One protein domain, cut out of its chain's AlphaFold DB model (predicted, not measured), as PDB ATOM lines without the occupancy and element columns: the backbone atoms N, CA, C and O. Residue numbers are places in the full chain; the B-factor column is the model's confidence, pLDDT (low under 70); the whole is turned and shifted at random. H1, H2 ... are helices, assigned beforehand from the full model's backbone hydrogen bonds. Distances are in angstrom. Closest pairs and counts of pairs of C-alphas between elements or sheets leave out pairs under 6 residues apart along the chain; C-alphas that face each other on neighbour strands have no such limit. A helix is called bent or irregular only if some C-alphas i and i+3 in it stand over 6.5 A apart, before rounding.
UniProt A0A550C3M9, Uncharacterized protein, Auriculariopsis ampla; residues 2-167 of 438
ATOM      1  N   VAL A   2       8.549 -17.958  68.612       76.94
ATOM      2  CA  VAL A   2       9.106 -18.378  69.906       76.94
ATOM      3  C   VAL A   2       9.337 -19.888  69.863       76.94
ATOM      4  O   VAL A   2       8.414 -20.619  69.512       76.94
ATOM      5  N   SER A   3      10.542 -20.354  70.197       85.75
ATOM      6  CA  SER A   3      10.875 -21.783  70.137       85.75
ATOM      7  C   SER A   3      10.038 -22.614  71.124       85.75
ATOM      8  O   SER A   3       9.847 -22.168  72.271       85.75
ATOM      9  N   PRO A   4       9.557 -23.803  70.703       91.06
ATOM     10  CA  PRO A   4       8.851 -24.731  71.579       91.06
ATOM     11  C   PRO A   4       9.780 -25.233  72.690       91.06
ATOM     12  O   PRO A   4      10.987 -25.372  72.491       91.06
ATOM     13  N   LEU A   5       9.214 -25.475  73.871       92.44
ATOM     14  CA  LEU A   5       9.916 -26.066  75.007       92.44
ATOM     15  C   LEU A   5       9.978 -27.584  74.838       92.44
ATOM     16  O   LEU A   5       9.018 -28.202  74.375       92.44
ATOM     17  N   SER A   6      11.080 -28.201  75.267       94.62
ATOM     18  CA  SER A   6      11.124 -29.659  75.395       94.62
ATOM     19  C   SER A   6      10.202 -30.142  76.525       94.62
ATOM     20  O   SER A   6       9.811 -29.362  77.401       94.62
ATOM     21  N   ALA A   7       9.865 -31.436  76.538       91.06
ATOM     22  CA  ALA A   7       9.074 -32.039  77.617       91.06
ATOM     23  C   ALA A   7       9.748 -31.835  78.985       91.06
ATOM     24  O   ALA A   7       9.139 -31.294  79.900       91.06
ATOM     25  N   THR A   8      11.049 -32.125  79.081       92.94
ATOM     26  CA  THR A   8      11.838 -31.943  80.309       92.94
ATOM     27  C   THR A   8      11.863 -30.487  80.784       92.94
ATOM     28  O   THR A   8      11.752 -30.219  81.976       92.94
ATOM     29  N   GLN A   9      11.975 -29.524  79.861       95.94
ATOM     30  CA  GLN A   9      11.900 -28.099  80.207       95.94
ATOM     31  C   GLN A   9      10.501 -27.705  80.694       95.94
ATOM     32  O   GLN A   9      10.380 -26.909  81.623       95.94
ATOM     33  N   SER A  10       9.457 -28.255  80.071       95.38
ATOM     34  CA  SER A  10       8.065 -27.999  80.448       95.38
ATOM     35  C   SER A  10       7.761 -28.537  81.850       95.38
ATOM     36  O   SER A  10       7.164 -27.831  82.657       95.38
ATOM     37  N   GLU A  11       8.225 -29.750  82.158       93.50
ATOM     38  CA  GLU A  11       8.093 -30.375  83.480       93.50
ATOM     39  C   GLU A  11       8.831 -29.572  84.558       93.50
ATOM     40  O   GLU A  11       8.246 -29.238  85.586       93.50
ATOM     41  N   ALA A  12      10.080 -29.169  84.302       95.25
ATOM     42  CA  ALA A  12      10.845 -28.349  85.242       95.25
ATOM     43  C   ALA A  12      10.172 -26.990  85.522       95.25
ATOM     44  O   ALA A  12      10.169 -26.512  86.659       95.25
ATOM     45  N   GLN A  13       9.573 -26.368  84.500       96.94
ATOM     46  CA  GLN A  13       8.803 -25.135  84.675       96.94
ATOM     47  C   GLN A  13       7.512 -25.360  85.465       96.94
ATOM     48  O   GLN A  13       7.166 -24.517  86.293       96.94
ATOM     49  N   LEU A  14       6.816 -26.482  85.251       96.38
ATOM     50  CA  LEU A  14       5.629 -26.820  86.033       96.38
ATOM     51  C   LEU A  14       5.979 -27.025  87.518       96.38
ATOM     52  O   LEU A  14       5.288 -26.494  88.384       96.38
ATOM     53  N   GLU A  15       7.084 -27.706  87.824       95.75
ATOM     54  CA  GLU A  15       7.551 -27.882  89.208       95.75
ATOM     55  C   GLU A  15       7.923 -26.555  89.883       95.75
ATOM     56  O   GLU A  15       7.596 -26.321  91.053       95.75
ATOM     57  N   ALA A  16       8.542 -25.634  89.140       97.00
ATOM     58  CA  ALA A  16       8.790 -24.281  89.632       97.00
ATOM     59  C   ALA A  16       7.474 -23.548  89.956       97.00
ATOM     60  O   ALA A  16       7.357 -22.927  91.016       97.00
ATOM     61  N   ILE A  17       6.458 -23.684  89.095       96.50
ATOM     62  CA  ILE A  17       5.113 -23.143  89.335       96.50
ATOM     63  C   ILE A  17       4.486 -23.767  90.591       96.50
ATOM     64  O   ILE A  17       3.948 -23.029  91.415       96.50
ATOM     65  N   PHE A  18       4.609 -25.080  90.813       95.50
ATOM     66  CA  PHE A  18       4.127 -25.714  92.048       95.50
ATOM     67  C   PHE A  18       4.813 -25.183  93.303       95.50
ATOM     68  O   PHE A  18       4.166 -25.024  94.339       95.50
ATOM     69  N   SER A  19       6.117 -24.913  93.236       95.75
ATOM     70  CA  SER A  19       6.843 -24.297  94.349       95.75
ATOM     71  C   SER A  19       6.299 -22.900  94.666       95.75
ATOM     72  O   SER A  19       6.125 -22.553  95.834       95.75
ATOM     73  N   GLU A  20       5.990 -22.104  93.640       96.00
ATOM     74  CA  GLU A  20       5.387 -20.779  93.810       96.00
ATOM     75  C   GLU A  20       3.966 -20.859  94.377       96.00
ATOM     76  O   GLU A  20       3.670 -20.160  95.343       96.00
ATOM     77  N   LEU A  21       3.118 -21.751  93.855       93.25
ATOM     78  CA  LEU A  21       1.760 -21.979  94.364       93.25
ATOM     79  C   LEU A  21       1.769 -22.342  95.855       93.25
ATOM     80  O   LEU A  21       1.069 -21.712  96.647       93.25
ATOM     81  N   ARG A  22       2.643 -23.267  96.273       92.88
ATOM     82  CA  ARG A  22       2.800 -23.642  97.689       92.88
ATOM     83  C   ARG A  22       3.183 -22.454  98.575       92.88
ATOM     84  O   ARG A  22       2.620 -22.288  99.656       92.88
ATOM     85  N   LYS A  23       4.096 -21.593  98.112       93.38
ATOM     86  CA  LYS A  23       4.467 -20.361  98.833       93.38
ATOM     87  C   LYS A  23       3.287 -19.393  98.947       93.38
ATOM     88  O   LYS A  23       3.141 -18.747  99.980       93.38
ATOM     89  N   LEU A  24       2.441 -19.305  97.920       91.69
ATOM     90  CA  LEU A  24       1.241 -18.464  97.952       91.69
ATOM     91  C   LEU A  24       0.191 -18.979  98.930       91.69
ATOM     92  O   LEU A  24      -0.394 -18.168  99.643       91.69
ATOM     93  N   HIS A  25      -0.007 -20.296  99.015       88.75
ATOM     94  CA  HIS A  25      -0.897 -20.882 100.016       88.75
ATOM     95  C   HIS A  25      -0.432 -20.559 101.440       88.75
ATOM     96  O   HIS A  25      -1.241 -20.105 102.244       88.75
ATOM     97  N   ALA A  26       0.869 -20.679 101.721       89.25
ATOM     98  CA  ALA A  26       1.433 -20.330 103.027       89.25
ATOM     99  C   ALA A  26       1.329 -18.825 103.358       89.25
ATOM    100  O   ALA A  26       1.167 -18.451 104.514       89.25
ATOM    101  N   ALA A  27       1.406 -17.948 102.353       88.12
ATOM    102  CA  ALA A  27       1.335 -16.495 102.542       88.12
ATOM    103  C   ALA A  27      -0.101 -15.938 102.616       88.12
ATOM    104  O   ALA A  27      -0.289 -14.756 102.907       88.12
ATOM    105  N   ARG A  28      -1.118 -16.764 102.339       83.62
ATOM    106  CA  ARG A  28      -2.513 -16.323 102.179       83.62
ATOM    107  C   ARG A  28      -3.074 -15.597 103.399       83.62
ATOM    108  O   ARG A  28      -3.880 -14.686 103.238       83.62
ATOM    109  N   GLU A  29      -2.652 -15.995 104.590       82.06
ATOM    110  CA  GLU A  29      -3.165 -15.456 105.852       82.06
ATOM    111  C   GLU A  29      -2.534 -14.113 106.235       82.06
ATOM    112  O   GLU A  29      -3.092 -13.388 107.053       82.06
ATOM    113  N   THR A  30      -1.394 -13.752 105.637       87.75
ATOM    114  CA  THR A  30      -0.575 -12.623 106.106       87.75
ATOM    115  C   THR A  30      -0.576 -11.415 105.170       87.75
ATOM    116  O   THR A  30      -0.444 -10.293 105.649       87.75
ATOM    117  N   ASP A  31      -0.750 -11.600 103.853       88.69
ATOM    118  CA  ASP A  31      -0.668 -10.492 102.885       88.69
ATOM    119  C   ASP A  31      -1.517 -10.730 101.621       88.69
ATOM    120  O   ASP A  31      -1.052 -11.203 100.578       88.69
ATOM    121  N   VAL A  32      -2.799 -10.363 101.701       85.50
ATOM    122  CA  VAL A  32      -3.783 -10.561 100.620       85.50
ATOM    123  C   VAL A  32      -3.383  -9.843  99.323       85.50
ATOM    124  O   VAL A  32      -3.610 -10.363  98.225       85.50
ATOM    125  N   HIS A  33      -2.777  -8.654  99.412       84.00
ATOM    126  CA  HIS A  33      -2.444  -7.868  98.224       84.00
ATOM    127  C   HIS A  33      -1.270  -8.485  97.458       84.00
ATOM    128  O   HIS A  33      -1.351  -8.683  96.240       84.00
ATOM    129  N   ARG A  34      -0.209  -8.881  98.171       86.00
ATOM    130  CA  ARG A  34       0.930  -9.594  97.582       86.00
ATOM    131  C   ARG A  34       0.514 -10.926  96.975       86.00
ATOM    132  O   ARG A  34       0.998 -11.273  95.892       86.00
ATOM    133  N   VAL A  35      -0.405 -11.646  97.622       87.62
ATOM    134  CA  VAL A  35      -0.962 -12.903  97.104       87.62
ATOM    135  C   VAL A  35      -1.675 -12.665  95.776       87.62
ATOM    136  O   VAL A  35      -1.419 -13.395  94.819       87.62
ATOM    137  N   ARG A  36      -2.485 -11.604  95.649       87.19
ATOM    138  CA  ARG A  36      -3.188 -11.292  94.392       87.19
ATOM    139  C   ARG A  36      -2.226 -11.000  93.236       87.19
ATOM    140  O   ARG A  36      -2.389 -11.555  92.149       87.19
ATOM    141  N   THR A  37      -1.216 -10.156  93.454       88.06
ATOM    142  CA  THR A  37      -0.229  -9.805  92.414       88.06
ATOM    143  C   THR A  37       0.603 -11.014  91.998       88.06
ATOM    144  O   THR A  37       0.794 -11.272  90.808       88.06
ATOM    145  N   SER A  38       1.039 -11.810  92.972       91.19
ATOM    146  CA  SER A  38       1.822 -13.018  92.707       91.19
ATOM    147  C   SER A  38       0.991 -14.092  92.001       91.19
ATOM    148  O   SER A  38       1.493 -14.754  91.099       91.19
ATOM    149  N   THR A  39      -0.300 -14.199  92.321       91.31
ATOM    150  CA  THR A  39      -1.223 -15.106  91.626       91.31
ATOM    151  C   THR A  39      -1.340 -14.757  90.144       91.31
ATOM    152  O   THR A  39      -1.213 -15.636  89.297       91.31
ATOM    153  N   LYS A  40      -1.485 -13.468  89.796       91.00
ATOM    154  CA  LYS A  40      -1.485 -13.031  88.386       91.00
ATOM    155  C   LYS A  40      -0.192 -13.419  87.661       91.00
ATOM    156  O   LYS A  40      -0.248 -13.868  86.520       91.00
ATOM    157  N   SER A  41       0.955 -13.279  88.330       93.62
ATOM    158  CA  SER A  41       2.258 -13.689  87.788       93.62
ATOM    159  C   SER A  41       2.324 -15.200  87.529       93.62
ATOM    160  O   SER A  41       2.717 -15.623  86.441       93.62
ATOM    161  N   VAL A  42       1.865 -16.020  88.479       94.44
ATOM    162  CA  VAL A  42       1.805 -17.483  88.329       94.44
ATOM    163  C   VAL A  42       0.886 -17.892  87.176       94.44
ATOM    164  O   VAL A  42       1.276 -18.709  86.343       94.44
ATOM    165  N   LEU A  43      -0.299 -17.286  87.066       92.69
ATOM    166  CA  LEU A  43      -1.232 -17.565  85.970       92.69
ATOM    167  C   LEU A  43      -0.646 -17.190  84.601       92.69
ATOM    168  O   LEU A  43      -0.834 -17.930  83.635       92.69
ATOM    169  N   ALA A  44       0.110 -16.091  84.513       92.94
ATOM    170  CA  ALA A  44       0.810 -15.704  83.289       92.94
ATOM    171  C   ALA A  44       1.929 -16.695  82.916       92.94
ATOM    172  O   ALA A  44       2.083 -17.041  81.742       92.94
ATOM    173  N   LYS A  45       2.686 -17.197  83.904       95.31
ATOM    174  CA  LYS A  45       3.689 -18.255  83.686       95.31
ATOM    175  C   LYS A  45       3.042 -19.538  83.175       95.31
ATOM    176  O   LYS A  45       3.568 -20.143  82.245       95.31
ATOM    177  N   LEU A  46       1.898 -19.914  83.744       94.94
ATOM    178  CA  LEU A  46       1.164 -21.111  83.352       94.94
ATOM    179  C   LEU A  46       0.605 -21.007  81.925       94.94
ATOM    180  O   LEU A  46       0.790 -21.925  81.133       94.94
ATOM    181  N   ASP A  47      -0.003 -19.874  81.561       93.44
ATOM    182  CA  ASP A  47      -0.462 -19.622  80.185       93.44
ATOM    183  C   ASP A  47       0.707 -19.673  79.184       93.44
ATOM    184  O   ASP A  47       0.602 -20.306  78.132       93.44
ATOM    185  N   ASN A  48       1.858 -19.082  79.519       94.19
ATOM    186  CA  ASN A  48       3.050 -19.173  78.674       94.19
ATOM    187  C   ASN A  48       3.580 -20.617  78.553       94.19
ATOM    188  O   ASN A  48       3.955 -21.033  77.454       94.19
ATOM    189  N   LEU A  49       3.586 -21.379  79.651       95.88
ATOM    190  CA  LEU A  49       3.976 -22.788  79.657       95.88
ATOM    191  C   LEU A  49       3.065 -23.614  78.742       95.88
ATOM    192  O   LEU A  49       3.564 -24.337  77.886       95.88
ATOM    193  N   PHE A  50       1.745 -23.460  78.850       94.50
ATOM    194  CA  PHE A  50       0.786 -24.217  78.037       94.50
ATOM    195  C   PHE A  50       0.813 -23.851  76.552       94.50
ATOM    196  O   PHE A  50       0.532 -24.692  75.704       94.50
ATOM    197  N   ARG A  51       1.196 -22.618  76.202       91.56
ATOM    198  CA  ARG A  51       1.357 -22.218  74.794       91.56
ATOM    199  C   ARG A  51       2.602 -22.795  74.134       91.56
ATOM    200  O   ARG A  51       2.624 -22.950  72.917       91.56
ATOM    201  N   ARG A  52       3.667 -23.010  74.905       93.56
ATOM    202  CA  ARG A  52       4.999 -23.323  74.366       93.56
ATOM    203  C   ARG A  52       5.458 -24.739  74.651       93.56
ATOM    204  O   ARG A  52       6.392 -25.199  74.003       93.56
ATOM    205  N   GLY A  53       4.863 -25.379  75.644       93.00
ATOM    206  CA  GLY A  53       5.296 -26.650  76.182       93.00
ATOM    207  C   GLY A  53       4.168 -27.662  76.267       93.00
ATOM    208  O   GLY A  53       3.010 -27.395  75.951       93.00
ATOM    209  N   ARG A  54       4.546 -28.855  76.712       92.31
ATOM    210  CA  ARG A  54       3.643 -29.973  76.990       92.31
ATOM    211  C   ARG A  54       4.019 -30.537  78.354       92.31
ATOM    212  O   ARG A  54       4.747 -31.524  78.421       92.31
ATOM    213  N   PRO A  55       3.611 -29.874  79.448       94.69
ATOM    214  CA  PRO A  55       4.026 -30.284  80.786       94.69
ATOM    215  C   PRO A  55       3.429 -31.634  81.205       94.69
ATOM    216  O   PRO A  55       3.945 -32.258  82.119       94.69
ATOM    217  N   PHE A  56       2.395 -32.109  80.505       96.25
ATOM    218  CA  PHE A  56       1.771 -33.417  80.713       96.25
ATOM    219  C   PHE A  56       2.125 -34.396  79.585       96.25
ATOM    220  O   PHE A  56       1.253 -35.020  78.979       96.25
ATOM    221  N   SER A  57       3.417 -34.496  79.265       94.50
ATOM    222  CA  SER A  57       3.925 -35.302  78.144       94.50
ATOM    223  C   SER A  57       3.571 -36.794  78.253       94.50
ATOM    224  O   SER A  57       3.449 -37.484  77.240       94.50
ATOM    225  N   GLY A  58       3.297 -37.291  79.467       93.69
ATOM    226  CA  GLY A  58       2.812 -38.654  79.698       93.69
ATOM    227  C   GLY A  58       1.472 -38.968  79.023       93.69
ATOM    228  O   GLY A  58       1.139 -40.138  78.857       93.69
ATOM    229  N   PHE A  59       0.720 -37.954  78.583       94.56
ATOM    230  CA  PHE A  59      -0.537 -38.133  77.855       94.56
ATOM    231  C   PHE A  59      -0.382 -38.174  76.335       94.56
ATOM    232  O   PHE A  59      -1.323 -38.592  75.666       94.56
ATOM    233  N   ASP A  60       0.773 -37.791  75.776       92.88
ATOM    234  CA  ASP A  60       0.930 -37.575  74.327       92.88
ATOM    235  C   ASP A  60       0.607 -38.823  73.483       92.88
ATOM    236  O   ASP A  60       0.200 -38.699  72.329       92.88
ATOM    237  N   LYS A  61       0.773 -40.028  74.046       93.00
ATOM    238  CA  LYS A  61       0.482 -41.301  73.364       93.00
ATOM    239  C   LYS A  61      -0.880 -41.907  73.712       93.00
ATOM    240  O   LYS A  61      -1.267 -42.884  73.079       93.00
ATOM    241  N   GLY A  62      -1.584 -41.352  74.700       94.56
ATOM    242  CA  GLY A  62      -2.764 -41.976  75.297       94.56
ATOM    243  C   GLY A  62      -2.468 -43.325  75.976       94.56
ATOM    244  O   GLY A  62      -1.334 -43.819  75.932       94.56
ATOM    245  N   PRO A  63      -3.469 -43.925  76.640       96.06
ATOM    246  CA  PRO A  63      -3.331 -45.263  77.194       96.06
ATOM    247  C   PRO A  63      -3.222 -46.314  76.075       96.06
ATOM    248  O   PRO A  63      -3.893 -46.198  75.046       96.06
ATOM    249  N   PRO A  64      -2.412 -47.371  76.257       95.62
ATOM    250  CA  PRO A  64      -2.351 -48.474  75.311       95.62
ATOM    251  C   PRO A  64      -3.705 -49.185  75.210       95.62
ATOM    252  O   PRO A  64      -4.380 -49.420  76.214       95.62
ATOM    253  N   SER A  65      -4.076 -49.578  73.991       94.06
ATOM    254  CA  SER A  65      -5.191 -50.506  73.779       94.06
ATOM    255  C   SER A  65      -4.829 -51.888  74.321       94.06
ATOM    256  O   SER A  65      -3.684 -52.317  74.203       94.06
ATOM    257  N   ARG A  66      -5.805 -52.570  74.921       91.62
ATOM    258  CA  ARG A  66      -5.611 -53.829  75.646       91.62
ATOM    259  C   ARG A  66      -6.573 -54.892  75.137       91.62
ATOM    260  O   ARG A  66      -7.787 -54.696  75.202       91.62
ATOM    261  N   ALA A  67      -6.056 -56.025  74.676       90.06
ATOM    262  CA  ALA A  67      -6.877 -57.192  74.389       90.06
ATOM    263  C   ALA A  67      -7.243 -57.956  75.673       90.06
ATOM    264  O   ALA A  67      -6.500 -57.994  76.661       90.06
ATOM    265  N   HIS A  68      -8.403 -58.615  75.649       77.19
ATOM    266  CA  HIS A  68      -8.831 -59.501  76.723       77.19
ATOM    267  C   HIS A  68      -7.821 -60.659  76.844       77.19
ATOM    268  O   HIS A  68      -7.666 -61.416  75.888       77.19
ATOM    269  N   ARG A  69      -7.170 -60.802  78.016       85.81
ATOM    270  CA  ARG A  69      -6.111 -61.784  78.382       85.81
ATOM    271  C   ARG A  69      -4.650 -61.365  78.189       85.81
ATOM    272  O   ARG A  69      -3.768 -62.184  78.440       85.81
ATOM    273  N   GLU A  70      -4.353 -60.132  77.798       92.88
ATOM    274  CA  GLU A  70      -2.959 -59.683  77.847       92.88
ATOM    275  C   GLU A  70      -2.408 -59.682  79.291       92.88
ATOM    276  O   GLU A  70      -3.166 -59.434  80.236       92.88
ATOM    277  N   PRO A  71      -1.090 -59.887  79.489       95.12
ATOM    278  CA  PRO A  71      -0.469 -59.797  80.810       95.12
ATOM    279  C   PRO A  71      -0.770 -58.459  81.479       95.12
ATOM    280  O   PRO A  71      -0.773 -57.424  80.811       95.12
ATOM    281  N   LEU A  72      -1.029 -58.477  82.785       94.81
ATOM    282  CA  LEU A  72      -1.252 -57.266  83.574       94.81
ATOM    283  C   LEU A  72      -0.039 -56.329  83.474       94.81
ATOM    284  O   LEU A  72       1.104 -56.792  83.489       94.81
ATOM    285  N   LEU A  73      -0.277 -55.024  83.397       95.88
ATOM    286  CA  LEU A  73       0.772 -54.013  83.333       95.88
ATOM    287  C   LEU A  73       1.432 -53.851  84.704       95.88
ATOM    288  O   LEU A  73       0.750 -53.730  85.722       95.88
ATOM    289  N   SER A  74       2.762 -53.830  84.720       95.38
ATOM    290  CA  SER A  74       3.523 -53.525  85.931       95.38
ATOM    291  C   SER A  74       3.432 -52.023  86.245       95.38
ATOM    292  O   SER A  74       3.666 -51.214  85.333       95.38
ATOM    293  N   PRO A  75       3.139 -51.636  87.502       92.50
ATOM    294  CA  PRO A  75       3.101 -50.230  87.915       92.50
ATOM    295  C   PRO A  75       4.452 -49.520  87.730       92.50
ATOM    296  O   PRO A  75       4.473 -48.324  87.451       92.50
ATOM    297  N   ASP A  76       5.562 -50.265  87.766       94.62
ATOM    298  CA  ASP A  76       6.921 -49.752  87.552       94.62
ATOM    299  C   ASP A  76       7.280 -49.557  86.071       94.62
ATOM    300  O   ASP A  76       8.381 -49.111  85.736       94.62
ATOM    301  N   SER A  77       6.380 -49.906  85.146       95.44
ATOM    302  CA  SER A  77       6.656 -49.706  83.727       95.44
ATOM    303  C   SER A  77       6.848 -48.210  83.424       95.44
ATOM    304  O   SER A  77       6.062 -47.377  83.886       95.44
ATOM    305  N   PRO A  78       7.847 -47.828  82.601       96.00
ATOM    306  CA  PRO A  78       8.123 -46.418  82.310       96.00
ATOM    307  C   PRO A  78       6.909 -45.653  81.770       96.00
ATOM    308  O   PRO A  78       6.739 -44.468  82.052       96.00
ATOM    309  N   LEU A  79       6.051 -46.347  81.017       95.25
ATOM    310  CA  LEU A  79       4.804 -45.808  80.488       95.25
ATOM    311  C   LEU A  79       3.829 -45.420  81.611       95.25
ATOM    312  O   LEU A  79       3.349 -44.287  81.629       95.25
ATOM    313  N   LEU A  80       3.559 -46.334  82.550       95.31
ATOM    314  CA  LEU A  80       2.638 -46.068  83.655       95.31
ATOM    315  C   LEU A  80       3.207 -45.057  84.647       95.31
ATOM    316  O   LEU A  80       2.451 -44.228  85.142       95.31
ATOM    317  N   LEU A  81       4.521 -45.058  84.885       95.31
ATOM    318  CA  LEU A  81       5.172 -44.048  85.721       95.31
ATOM    319  C   LEU A  81       5.032 -42.639  85.124       95.31
ATOM    320  O   LEU A  81       4.700 -41.696  85.843       95.31
ATOM    321  N   ALA A  82       5.238 -42.487  83.812       95.44
ATOM    322  CA  ALA A  82       5.093 -41.199  83.132       95.44
ATOM    323  C   ALA A  82       3.636 -40.703  83.124       95.44
ATOM    324  O   ALA A  82       3.375 -39.528  83.412       95.44
ATOM    325  N   ALA A  83       2.684 -41.599  82.839       96.44
ATOM    326  CA  ALA A  83       1.259 -41.287  82.885       96.44
ATOM    327  C   ALA A  83       0.811 -40.924  84.308       96.44
ATOM    328  O   ALA A  83       0.209 -39.871  84.504       96.44
ATOM    329  N   SER A  84       1.174 -41.729  85.309       95.62
ATOM    330  CA  SER A  84       0.804 -41.495  86.714       95.62
ATOM    331  C   SER A  84       1.358 -40.174  87.235       95.62
ATOM    332  O   SER A  84       0.629 -39.419  87.871       95.62
ATOM    333  N   ARG A  85       2.609 -39.833  86.897       95.44
ATOM    334  CA  ARG A  85       3.183 -38.520  87.223       95.44
ATOM    335  C   ARG A  85       2.372 -37.381  86.600       95.44
ATOM    336  O   ARG A  85       2.031 -36.434  87.300       95.44
ATOM    337  N   SER A  86       2.025 -37.493  85.316       96.88
ATOM    338  CA  SER A  86       1.241 -36.468  84.611       96.88
ATOM    339  C   SER A  86      -0.163 -36.307  85.209       96.88
ATOM    340  O   SER A  86      -0.637 -35.185  85.368       96.88
ATOM    341  N   LEU A  87      -0.810 -37.413  85.594       96.31
ATOM    342  CA  LEU A  87      -2.104 -37.437  86.286       96.31
ATOM    343  C   LEU A  87      -2.030 -36.739  87.653       96.31
ATOM    344  O   LEU A  87      -2.797 -35.814  87.919       96.31
ATOM    345  N   GLN A  88      -1.050 -37.107  88.485       94.56
ATOM    346  CA  GLN A  88      -0.833 -36.489  89.798       94.56
ATOM    347  C   GLN A  88      -0.536 -34.992  89.691       94.56
ATOM    348  O   GLN A  88      -1.083 -34.196  90.457       94.56
ATOM    349  N   GLN A  89       0.303 -34.590  88.733       95.31
ATOM    350  CA  GLN A  89       0.600 -33.183  88.475       95.31
ATOM    351  C   GLN A  89      -0.649 -32.438  87.993       95.31
ATOM    352  O   GLN A  89      -0.925 -31.341  88.474       95.31
ATOM    353  N   PHE A  90      -1.447 -33.024  87.096       96.50
ATOM    354  CA  PHE A  90      -2.698 -32.417  86.641       96.50
ATOM    355  C   PHE A  90      -3.670 -32.191  87.805       96.50
ATOM    356  O   PHE A  90      -4.145 -31.068  87.998       96.50
ATOM    357  N   GLY A  91      -3.928 -33.234  88.600       94.00
ATOM    358  CA  GLY A  91      -4.807 -33.163  89.766       94.00
ATOM    359  C   GLY A  91      -4.338 -32.105  90.760       94.00
ATOM    360  O   GLY A  91      -5.090 -31.196  91.115       94.00
ATOM    361  N   SER A  92      -3.052 -32.154  91.119       93.56
ATOM    362  CA  SER A  92      -2.416 -31.182  92.015       93.56
ATOM    363  C   SER A  92      -2.542 -29.751  91.499       93.56
ATOM    364  O   SER A  92      -2.889 -28.852  92.264       93.56
ATOM    365  N   LEU A  93      -2.301 -29.514  90.207       94.88
ATOM    366  CA  LEU A  93      -2.425 -28.185  89.613       94.88
ATOM    367  C   LEU A  93      -3.850 -27.657  89.713       94.88
ATOM    368  O   LEU A  93      -4.041 -26.529  90.159       94.88
ATOM    369  N   CYS A  94      -4.837 -28.468  89.345       93.50
ATOM    370  CA  CYS A  94      -6.239 -28.069  89.399       93.50
ATOM    371  C   CYS A  94      -6.672 -27.715  90.830       93.50
ATOM    372  O   CYS A  94      -7.304 -26.678  91.029       93.50
ATOM    373  N   MET A  95      -6.266 -28.513  91.825       90.50
ATOM    374  CA  MET A  95      -6.546 -28.237  93.240       90.50
ATOM    375  C   MET A  95      -5.901 -26.930  93.718       90.50
ATOM    376  O   MET A  95      -6.597 -26.062  94.240       90.50
ATOM    377  N   ASN A  96      -4.601 -26.733  93.461       91.62
ATOM    378  CA  ASN A  96      -3.913 -25.496  93.855       91.62
ATOM    379  C   ASN A  96      -4.554 -24.265  93.183       91.62
ATOM    380  O   ASN A  96      -4.781 -23.244  93.829       91.62
ATOM    381  N   LEU A  97      -4.894 -24.357  91.893       90.56
ATOM    382  CA  LEU A  97      -5.563 -23.272  91.169       90.56
ATOM    383  C   LEU A  97      -6.954 -22.957  91.736       90.56
ATOM    384  O   LEU A  97      -7.319 -21.786  91.834       90.56
ATOM    385  N   HIS A  98      -7.718 -23.974  92.134       87.88
ATOM    386  CA  HIS A  98      -9.015 -23.783  92.780       87.88
ATOM    387  C   HIS A  98      -8.887 -23.080  94.138       87.88
ATOM    388  O   HIS A  98      -9.622 -22.130  94.431       87.88
ATOM    389  N   ASP A  99      -7.915 -23.498  94.946       86.44
ATOM    390  CA  ASP A  99      -7.707 -22.970  96.293       86.44
ATOM    391  C   ASP A  99      -7.290 -21.502  96.306       86.44
ATOM    392  O   ASP A  99      -7.607 -20.775  97.258       86.44
ATOM    393  N   LEU A 100      -6.656 -21.017  95.237       83.38
ATOM    394  CA  LEU A 100      -6.316 -19.604  95.085       83.38
ATOM    395  C   LEU A 100      -7.551 -18.677  95.050       83.38
ATOM    396  O   LEU A 100      -7.376 -17.464  95.181       83.38
ATOM    397  N   ARG A 101      -8.788 -19.209  94.924       70.12
ATOM    398  CA  ARG A 101     -10.082 -18.474  94.913       70.12
ATOM    399  C   ARG A 101     -10.044 -17.169  94.103       70.12
ATOM    400  O   ARG A 101     -10.632 -16.163  94.499       70.12
ATOM    401  N   SER A 102      -9.268 -17.161  93.028       62.41
ATOM    402  CA  SER A 102      -8.964 -15.955  92.265       62.41
ATOM    403  C   SER A 102     -10.057 -15.660  91.248       62.41
ATOM    404  O   SER A 102     -10.930 -16.494  91.009       62.41
ATOM    405  N   ASP A 103      -9.955 -14.483  90.621       67.69
ATOM    406  CA  ASP A 103     -10.595 -14.167  89.340       67.69
ATOM    407  C   ASP A 103     -10.565 -15.400  88.396       67.69
ATOM    408  O   ASP A 103      -9.613 -16.190  88.465       67.69
ATOM    409  N   PRO A 104     -11.578 -15.590  87.528       75.38
ATOM    410  CA  PRO A 104     -11.673 -16.758  86.654       75.38
ATOM    411  C   PRO A 104     -10.362 -17.005  85.899       75.38
ATOM    412  O   PRO A 104      -9.681 -16.062  85.480       75.38
ATOM    413  N   LEU A 105     -10.002 -18.283  85.737       84.25
ATOM    414  CA  LEU A 105      -8.772 -18.658  85.042       84.25
ATOM    415  C   LEU A 105      -8.713 -18.006  83.653       84.25
ATOM    416  O   LEU A 105      -9.746 -17.895  82.982       84.25
ATOM    417  N   PRO A 106      -7.511 -17.641  83.166       86.94
ATOM    418  CA  PRO A 106      -7.355 -17.227  81.781       86.94
ATOM    419  C   PRO A 106      -7.978 -18.271  80.849       86.94
ATOM    420  O   PRO A 106      -7.695 -19.463  80.984       86.94
ATOM    421  N   VAL A 107      -8.801 -17.820  79.894       86.44
ATOM    422  CA  VAL A 107      -9.584 -18.685  78.989       86.44
ATOM    423  C   VAL A 107      -8.724 -19.795  78.382       86.44
ATOM    424  O   VAL A 107      -9.080 -20.960  78.466       86.44
ATOM    425  N   LYS A 108      -7.527 -19.465  77.888       87.38
ATOM    426  CA  LYS A 108      -6.606 -20.449  77.299       87.38
ATOM    427  C   LYS A 108      -6.088 -21.487  78.292       87.38
ATOM    428  O   LYS A 108      -5.947 -22.647  77.924       87.38
ATOM    429  N   THR A 109      -5.801 -21.084  79.529       89.69
ATOM    430  CA  THR A 109      -5.374 -22.005  80.590       89.69
ATOM    431  C   THR A 109      -6.477 -23.005  80.886       89.69
ATOM    432  O   THR A 109      -6.232 -24.208  80.929       89.69
ATOM    433  N   ARG A 110      -7.705 -22.508  81.037       89.19
ATOM    434  CA  ARG A 110      -8.883 -23.340  81.257       89.19
ATOM    435  C   ARG A 110      -9.142 -24.275  80.078       89.19
ATOM    436  O   ARG A 110      -9.299 -25.471  80.292       89.19
ATOM    437  N   ASP A 111      -9.163 -23.753  78.855       87.75
ATOM    438  CA  ASP A 111      -9.456 -24.532  77.652       87.75
ATOM    439  C   ASP A 111      -8.392 -25.619  77.430       87.75
ATOM    440  O   ASP A 111      -8.727 -26.748  77.072       87.75
ATOM    441  N   TYR A 112      -7.121 -25.322  77.727       92.62
ATOM    442  CA  TYR A 112      -6.050 -26.319  77.719       92.62
ATOM    443  C   TYR A 112      -6.313 -27.437  78.737       92.62
ATOM    444  O   TYR A 112      -6.331 -28.605  78.356       92.62
ATOM    445  N   LEU A 113      -6.576 -27.108  80.007       92.69
ATOM    446  CA  LEU A 113      -6.871 -28.116  81.036       92.69
ATOM    447  C   LEU A 113      -8.104 -28.955  80.679       92.69
ATOM    448  O   LEU A 113      -8.080 -30.174  80.824       92.69
ATOM    449  N   LEU A 114      -9.157 -28.316  80.163       88.75
ATOM    450  CA  LEU A 114     -10.377 -28.994  79.734       88.75
ATOM    451  C   LEU A 114     -10.119 -29.937  78.549       88.75
ATOM    452  O   LEU A 114     -10.693 -31.024  78.490       88.75
ATOM    453  N   SER A 115      -9.216 -29.565  77.635       90.69
ATOM    454  CA  SER A 115      -8.832 -30.410  76.498       90.69
ATOM    455  C   SER A 115      -8.124 -31.708  76.906       90.69
ATOM    456  O   SER A 115      -8.163 -32.678  76.150       90.69
ATOM    457  N   LEU A 116      -7.530 -31.762  78.106       93.75
ATOM    458  CA  LEU A 116      -6.867 -32.959  78.637       93.75
ATOM    459  C   LEU A 116      -7.839 -33.946  79.293       93.75
ATOM    460  O   LEU A 116      -7.503 -35.118  79.445       93.75
ATOM    461  N   VAL A 117      -9.042 -33.505  79.673       89.94
ATOM    462  CA  VAL A 117      -9.998 -34.343  80.415       89.94
ATOM    463  C   VAL A 117     -10.304 -35.669  79.702       89.94
ATOM    464  O   VAL A 117     -10.249 -36.694  80.375       89.94
ATOM    465  N   PRO A 118     -10.562 -35.731  78.378       88.00
ATOM    466  CA  PRO A 118     -10.835 -37.006  77.710       88.00
ATOM    467  C   PRO A 118      -9.708 -38.038  77.875       88.00
ATOM    468  O   PRO A 118      -9.961 -39.136  78.360       88.00
ATOM    469  N   VAL A 119      -8.457 -37.664  77.573       93.56
ATOM    470  CA  VAL A 119      -7.312 -38.588  77.680       93.56
ATOM    471  C   VAL A 119      -7.017 -38.969  79.133       93.56
ATOM    472  O   VAL A 119      -6.607 -40.095  79.407       93.56
ATOM    473  N   ILE A 120      -7.271 -38.065  80.083       93.62
ATOM    474  CA  ILE A 120      -7.178 -38.350  81.519       93.62
ATOM    475  C   ILE A 120      -8.187 -39.425  81.927       93.62
ATOM    476  O   ILE A 120      -7.824 -40.359  82.639       93.62
ATOM    477  N   LEU A 121      -9.438 -39.325  81.470       87.31
ATOM    478  CA  LEU A 121     -10.469 -40.317  81.776       87.31
ATOM    479  C   LEU A 121     -10.130 -41.686  81.169       87.31
ATOM    480  O   LEU A 121     -10.328 -42.702  81.837       87.31
ATOM    481  N   ASP A 122      -9.548 -41.721  79.968       89.06
ATOM    482  CA  ASP A 122      -9.078 -42.966  79.351       89.06
ATOM    483  C   ASP A 122      -7.937 -43.603  80.168       89.06
ATOM    484  O   ASP A 122      -7.934 -44.811  80.417       89.06
ATOM    485  N   TRP A 123      -6.983 -42.796  80.649       95.38
ATOM    486  CA  TRP A 123      -5.914 -43.272  81.531       95.38
ATOM    487  C   TRP A 123      -6.440 -43.778  82.871       95.38
ATOM    488  O   TRP A 123      -5.985 -44.816  83.346       95.38
ATOM    489  N   ILE A 124      -7.410 -43.089  83.472       91.31
ATOM    490  CA  ILE A 124      -8.044 -43.540  84.713       91.31
ATOM    491  C   ILE A 124      -8.767 -44.865  84.485       91.31
ATOM    492  O   ILE A 124      -8.652 -45.764  85.313       91.31
ATOM    493  N   ALA A 125      -9.451 -45.037  83.351       85.44
ATOM    494  CA  ALA A 125     -10.052 -46.315  82.996       85.44
ATOM    495  C   ALA A 125      -8.994 -47.425  82.865       85.44
ATOM    496  O   ALA A 125      -9.209 -48.531  83.356       85.44
ATOM    497  N   LEU A 126      -7.826 -47.163  82.275       92.06
ATOM    498  CA  LEU A 126      -6.752 -48.159  82.246       92.06
ATOM    499  C   LEU A 126      -6.219 -48.475  83.653       92.06
ATOM    500  O   LEU A 126      -6.062 -49.646  83.991       92.06
ATOM    501  N   LEU A 127      -5.940 -47.440  84.452       91.44
ATOM    502  CA  LEU A 127      -5.297 -47.553  85.763       91.44
ATOM    503  C   LEU A 127      -6.228 -48.061  86.867       91.44
ATOM    504  O   LEU A 127      -5.755 -48.453  87.928       91.44
ATOM    505  N   HIS A 128      -7.543 -48.042  86.659       84.88
ATOM    506  CA  HIS A 128      -8.486 -48.492  87.671       84.88
ATOM    507  C   HIS A 128      -8.242 -49.981  87.996       84.88
ATOM    508  O   HIS A 128      -8.455 -50.822  87.113       84.88
ATOM    509  N   PRO A 129      -7.869 -50.352  89.241       82.31
ATOM    510  CA  PRO A 129      -7.419 -51.714  89.570       82.31
ATOM    511  C   PRO A 129      -8.409 -52.805  89.153       82.31
ATOM    512  O   PRO A 129      -8.057 -53.863  88.636       82.31
ATOM    513  N   MET A 130      -9.692 -52.498  89.281       74.12
ATOM    514  CA  MET A 130     -10.770 -53.410  88.919       74.12
ATOM    515  C   MET A 130     -10.943 -53.746  87.454       74.12
ATOM    516  O   MET A 130     -11.564 -54.765  87.141       74.12
ATOM    517  N   ASN A 131     -10.441 -52.900  86.560       80.44
ATOM    518  CA  ASN A 131     -10.492 -53.218  85.144       80.44
ATOM    519  C   ASN A 131      -9.515 -54.353  84.809       80.44
ATOM    520  O   ASN A 131      -9.501 -54.824  83.677       80.44
ATOM    521  N   GLY A 132      -8.749 -54.840  85.799       83.69
ATOM    522  CA  GLY A 132      -7.906 -56.019  85.660       83.69
ATOM    523  C   GLY A 132      -6.787 -55.773  84.661       83.69
ATOM    524  O   GLY A 132      -6.421 -56.677  83.920       83.69
ATOM    525  N   ASN A 133      -6.294 -54.535  84.603       91.62
ATOM    526  CA  ASN A 133      -5.208 -54.132  83.718       91.62
ATOM    527  C   ASN A 133      -3.877 -53.972  84.458       91.62
ATOM    528  O   ASN A 133      -2.841 -53.962  83.802       91.62
ATOM    529  N   LEU A 134      -3.893 -53.851  85.791       92.50
ATOM    530  CA  LEU A 134      -2.715 -53.568  86.610       92.50
ATOM    531  C   LEU A 134      -2.334 -54.738  87.513       92.50
ATOM    532  O   LEU A 134      -3.190 -55.355  88.148       92.50
ATOM    533  N   GLN A 135      -1.031 -54.987  87.612       94.50
ATOM    534  CA  GLN A 135      -0.449 -55.777  88.694       94.50
ATOM    535  C   GLN A 135      -0.505 -54.978  90.001       94.50
ATOM    536  O   GLN A 135      -0.500 -53.747  89.971       94.50
ATOM    537  N   ALA A 136      -0.558 -55.679  91.133       86.75
ATOM    538  CA  ALA A 136      -0.312 -55.052  92.429       86.75
ATOM    539  C   ALA A 136       1.145 -54.562  92.498       86.75
ATOM    540  O   ALA A 136       2.029 -55.128  91.844       86.75
ATOM    541  N   ASP A 137       1.388 -53.508  93.267       87.62
ATOM    542  CA  ASP A 137       2.736 -53.002  93.510       87.62
ATOM    543  C   ASP A 137       3.580 -54.072  94.218       87.62
ATOM    544  O   ASP A 137       3.138 -54.719  95.167       87.62
ATOM    545  N   ALA A 138       4.803 -54.299  93.739       89.38
ATOM    546  CA  ALA A 138       5.641 -55.384  94.243       89.38
ATOM    547  C   ALA A 138       6.073 -55.182  95.707       89.38
ATOM    548  O   ALA A 138       6.376 -56.159  96.394       89.38
ATOM    549  N   LYS A 139       6.117 -53.937  96.193       89.44
ATOM    550  CA  LYS A 139       6.538 -53.594  97.555       89.44
ATOM    551  C   LYS A 139       5.367 -53.615  98.524       89.44
ATOM    552  O   LYS A 139       5.501 -54.195  99.596       89.44
ATOM    553  N   THR A 140       4.249 -52.986  98.165       81.62
ATOM    554  CA  THR A 140       3.077 -52.890  99.054       81.62
ATOM    555  C   THR A 140       2.127 -54.077  98.911       81.62
ATOM    556  O   THR A 140       1.352 -54.342  99.823       81.62
ATOM    557  N   GLN A 141       2.231 -54.834  97.813       85.12
ATOM    558  CA  GLN A 141       1.324 -55.931  97.454       85.12
ATOM    559  C   GLN A 141      -0.141 -55.477  97.313       85.12
ATOM    560  O   GLN A 141      -1.052 -56.288  97.459       85.12
ATOM    561  N   ASP A 142      -0.354 -54.196  96.996       82.75
ATOM    562  CA  ASP A 142      -1.665 -53.550  96.905       82.75
ATOM    563  C   ASP A 142      -1.758 -52.622  95.673       82.75
ATOM    564  O   ASP A 142      -0.828 -52.544  94.857       82.75
ATOM    565  N   HIS A 143      -2.883 -51.918  95.507       84.50
ATOM    566  CA  HIS A 143      -3.074 -50.928  94.433       84.50
ATOM    567  C   HIS A 143      -3.134 -49.476  94.935       84.50
ATOM    568  O   HIS A 143      -3.593 -48.583  94.213       84.50
ATOM    569  N   SER A 144      -2.650 -49.209  96.150       78.50
ATOM    570  CA  SER A 144      -2.791 -47.921  96.844       78.50
ATOM    571  C   SER A 144      -2.262 -46.728  96.034       78.50
ATOM    572  O   SER A 144      -2.951 -45.716  95.899       78.50
ATOM    573  N   THR A 145      -1.092 -46.859  95.401       85.19
ATOM    574  CA  THR A 145      -0.481 -45.806  94.566       85.19
ATOM    575  C   THR A 145      -1.343 -45.437  93.352       85.19
ATOM    576  O   THR A 145      -1.495 -44.254  93.019       85.19
ATOM    577  N   ALA A 146      -1.929 -46.435  92.681       87.62
ATOM    578  CA  ALA A 146      -2.821 -46.209  91.545       87.62
ATOM    579  C   ALA A 146      -4.113 -45.526  92.011       87.62
ATOM    580  O   ALA A 146      -4.535 -44.532  91.419       87.62
ATOM    581  N   CYS A 147      -4.684 -45.999  93.119       82.62
ATOM    582  CA  CYS A 147      -5.868 -45.413  93.735       82.62
ATOM    583  C   CYS A 147      -5.649 -43.948  94.129       82.62
ATOM    584  O   CYS A 147      -6.433 -43.086  93.737       82.62
ATOM    585  N   TYR A 148      -4.549 -43.639  94.818       83.94
ATOM    586  CA  TYR A 148      -4.185 -42.269  95.184       83.94
ATOM    587  C   TYR A 148      -4.069 -41.361  93.952       83.94
ATOM    588  O   TYR A 148      -4.611 -40.255  93.927       83.94
ATOM    589  N   THR A 149      -3.415 -41.856  92.897       90.44
ATOM    590  CA  THR A 149      -3.270 -41.135  91.626       90.44
ATOM    591  C   THR A 149      -4.625 -40.837  90.990       90.44
ATOM    592  O   THR A 149      -4.875 -39.703  90.579       90.44
ATOM    593  N   ILE A 150      -5.518 -41.829  90.935       87.06
ATOM    594  CA  ILE A 150      -6.875 -41.676  90.404       87.06
ATOM    595  C   ILE A 150      -7.647 -40.637  91.221       87.06
ATOM    596  O   ILE A 150      -8.176 -39.691  90.638       87.06
ATOM    597  N   THR A 151      -7.659 -40.757  92.550       79.94
ATOM    598  CA  THR A 151      -8.370 -39.833  93.444       79.94
ATOM    599  C   THR A 151      -7.888 -38.398  93.273       79.94
ATOM    600  O   THR A 151      -8.698 -37.516  92.998       79.94
ATOM    601  N   ALA A 152      -6.576 -38.157  93.357       85.38
ATOM    602  CA  ALA A 152      -6.004 -36.817  93.215       85.38
ATOM    603  C   ALA A 152      -6.318 -36.198  91.842       85.38
ATOM    604  O   ALA A 152      -6.604 -35.005  91.726       85.38
ATOM    605  N   THR A 153      -6.301 -37.012  90.785       90.94
ATOM    606  CA  THR A 153      -6.603 -36.549  89.425       90.94
ATOM    607  C   THR A 153      -8.066 -36.180  89.274       90.94
ATOM    608  O   THR A 153      -8.386 -35.109  88.757       90.94
ATOM    609  N   LEU A 154      -8.962 -37.052  89.735       85.50
ATOM    610  CA  LEU A 154     -10.390 -36.805  89.649       85.50
ATOM    611  C   LEU A 154     -10.786 -35.603  90.507       85.50
ATOM    612  O   LEU A 154     -11.586 -34.794  90.047       85.50
ATOM    613  N   GLN A 155     -10.186 -35.421  91.690       82.12
ATOM    614  CA  GLN A 155     -10.355 -34.195  92.472       82.12
ATOM    615  C   GLN A 155     -10.101 -32.960  91.613       82.12
ATOM    616  O   GLN A 155     -10.908 -32.048  91.657       82.12
ATOM    617  N   GLY A 156      -9.065 -32.958  90.769       87.06
ATOM    618  CA  GLY A 156      -8.816 -31.879  89.813       87.06
ATOM    619  C   GLY A 156      -9.884 -31.732  88.722       87.06
ATOM    620  O   GLY A 156     -10.371 -30.625  88.492       87.06
ATOM    621  N   VAL A 157     -10.270 -32.842  88.079       86.50
ATOM    622  CA  VAL A 157     -11.274 -32.872  86.990       86.50
ATOM    623  C   VAL A 157     -12.632 -32.322  87.437       86.50
ATOM    624  O   VAL A 157     -13.351 -31.729  86.636       86.50
ATOM    625  N   TYR A 158     -12.991 -32.503  88.707       76.88
ATOM    626  CA  TYR A 158     -14.327 -32.185  89.208       76.88
ATOM    627  C   TYR A 158     -14.462 -30.826  89.896       76.88
ATOM    628  O   TYR A 158     -15.503 -30.562  90.484       76.88
ATOM    629  N   LEU A 159     -13.472 -29.933  89.811       81.50
ATOM    630  CA  LEU A 159     -13.564 -28.594  90.409       81.50
ATOM    631  C   LEU A 159     -14.404 -27.672  89.507       81.50
ATOM    632  O   LEU A 159     -13.865 -27.084  88.569       81.50
ATOM    633  N   PRO A 160     -15.708 -27.452  89.780       60.81
ATOM    634  CA  PRO A 160     -16.622 -26.834  88.810       60.81
ATOM    635  C   PRO A 160     -16.251 -25.375  88.537       60.81
ATOM    636  O   PRO A 160     -16.349 -24.877  87.418       60.81
ATOM    637  N   ARG A 161     -15.745 -24.693  89.573       69.62
ATOM    638  CA  ARG A 161     -15.268 -23.305  89.494       69.62
ATOM    639  C   ARG A 161     -14.037 -23.140  88.607       69.62
ATOM    640  O   ARG A 161     -13.784 -22.032  88.154       69.62
ATOM    641  N   LEU A 162     -13.272 -24.207  88.381       74.50
ATOM    642  CA  LEU A 162     -12.097 -24.156  87.517       74.50
ATOM    643  C   LEU A 162     -12.505 -24.026  86.041       74.50
ATOM    644  O   LEU A 162     -11.816 -23.369  85.265       74.50
ATOM    645  N   TYR A 163     -13.636 -24.636  85.673       73.81
ATOM    646  CA  TYR A 163     -14.097 -24.746  84.288       73.81
ATOM    647  C   TYR A 163     -15.277 -23.827  83.950       73.81
ATOM    648  O   TYR A 163     -15.531 -23.576  82.773       73.81
ATOM    649  N   SER A 164     -15.977 -23.283  84.947       68.56
ATOM    650  CA  SER A 164     -17.075 -22.338  84.726       68.56
ATOM    651  C   SER A 164     -16.576 -20.953  84.289       68.56
ATOM    652  O   SER A 164     -15.621 -20.416  84.851       68.56
ATOM    653  N   THR A 165     -17.240 -20.345  83.301       59.97
ATOM    654  CA  THR A 165     -17.144 -18.900  83.010       59.97
ATOM    655  C   THR A 165     -17.866 -18.047  84.048       59.97
ATOM    656  O   THR A 165     -17.528 -16.876  84.216       59.97
ATOM    657  N   ASP A 166     -18.850 -18.624  84.738       55.91
ATOM    658  CA  ASP A 166     -19.751 -17.886  85.608       55.91
ATOM    659  C   ASP A 166     -19.214 -17.850  87.034       55.91
ATOM    660  O   ASP A 166     -19.180 -18.850  87.755       55.91
ATOM    661  N   VAL A 167     -18.817 -16.644  87.445       51.56
ATOM    662  CA  VAL A 167     -18.316 -16.313  88.790       51.56
ATOM    663  C   VAL A 167     -19.416 -16.462  89.862       51.56
ATOM    664  O   VAL A 167     -19.118 -16.550  91.052       51.56
TER     665      VAL A 167
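AT A GLANCE: This is residues 2 to 167 of the 438 residues of an uncharacterized protein of Auriculariopsis ampla (UniProt A0A550C3M9). Helix H3 runs through the middle with H5 packed across it, bent H4 beside H5, and the H1 and H2 hairpin at one end. The printed part has 166 residues with six named helices, H1 to H6, all helix. It is compact, radius of gyration of the C-alphas 17.2 A, spans 56 by 37 by 31 A.

HOW THE PARTS SIT: Start at H3, residues 78 to 99; it touches H5, residues 144 to 157, at a steep tilt of 43 degrees, closest C-alphas Gly 91 and Thr 153, 3.8 A. H4, residues 107 to 127, one helix by its hydrogen bonds, is bent: C-alphas 115 and 118 are 7.0 A apart. H1, residues 7 to 27, and H2, residues 32 to 52, form a hairpin, closest C-alphas Leu 24 and Val 35, 6.0 A. In H1, H2, H3 and H5 every O i to N i+4 pair is within hydrogen-bond range.

IN THESE COORDINATES: Find C-alpha 7 at (9.074, -32.039, 77.617); H1 runs 30.4 A from there. H6, residues 160 to 163, ends at (-14.097, -24.746, 84.288).

THE WHOLE: The printed part has no cut; the links H2 to H3 and H4 to H5 are long. Residues 164 to 167 are under pLDDT 70.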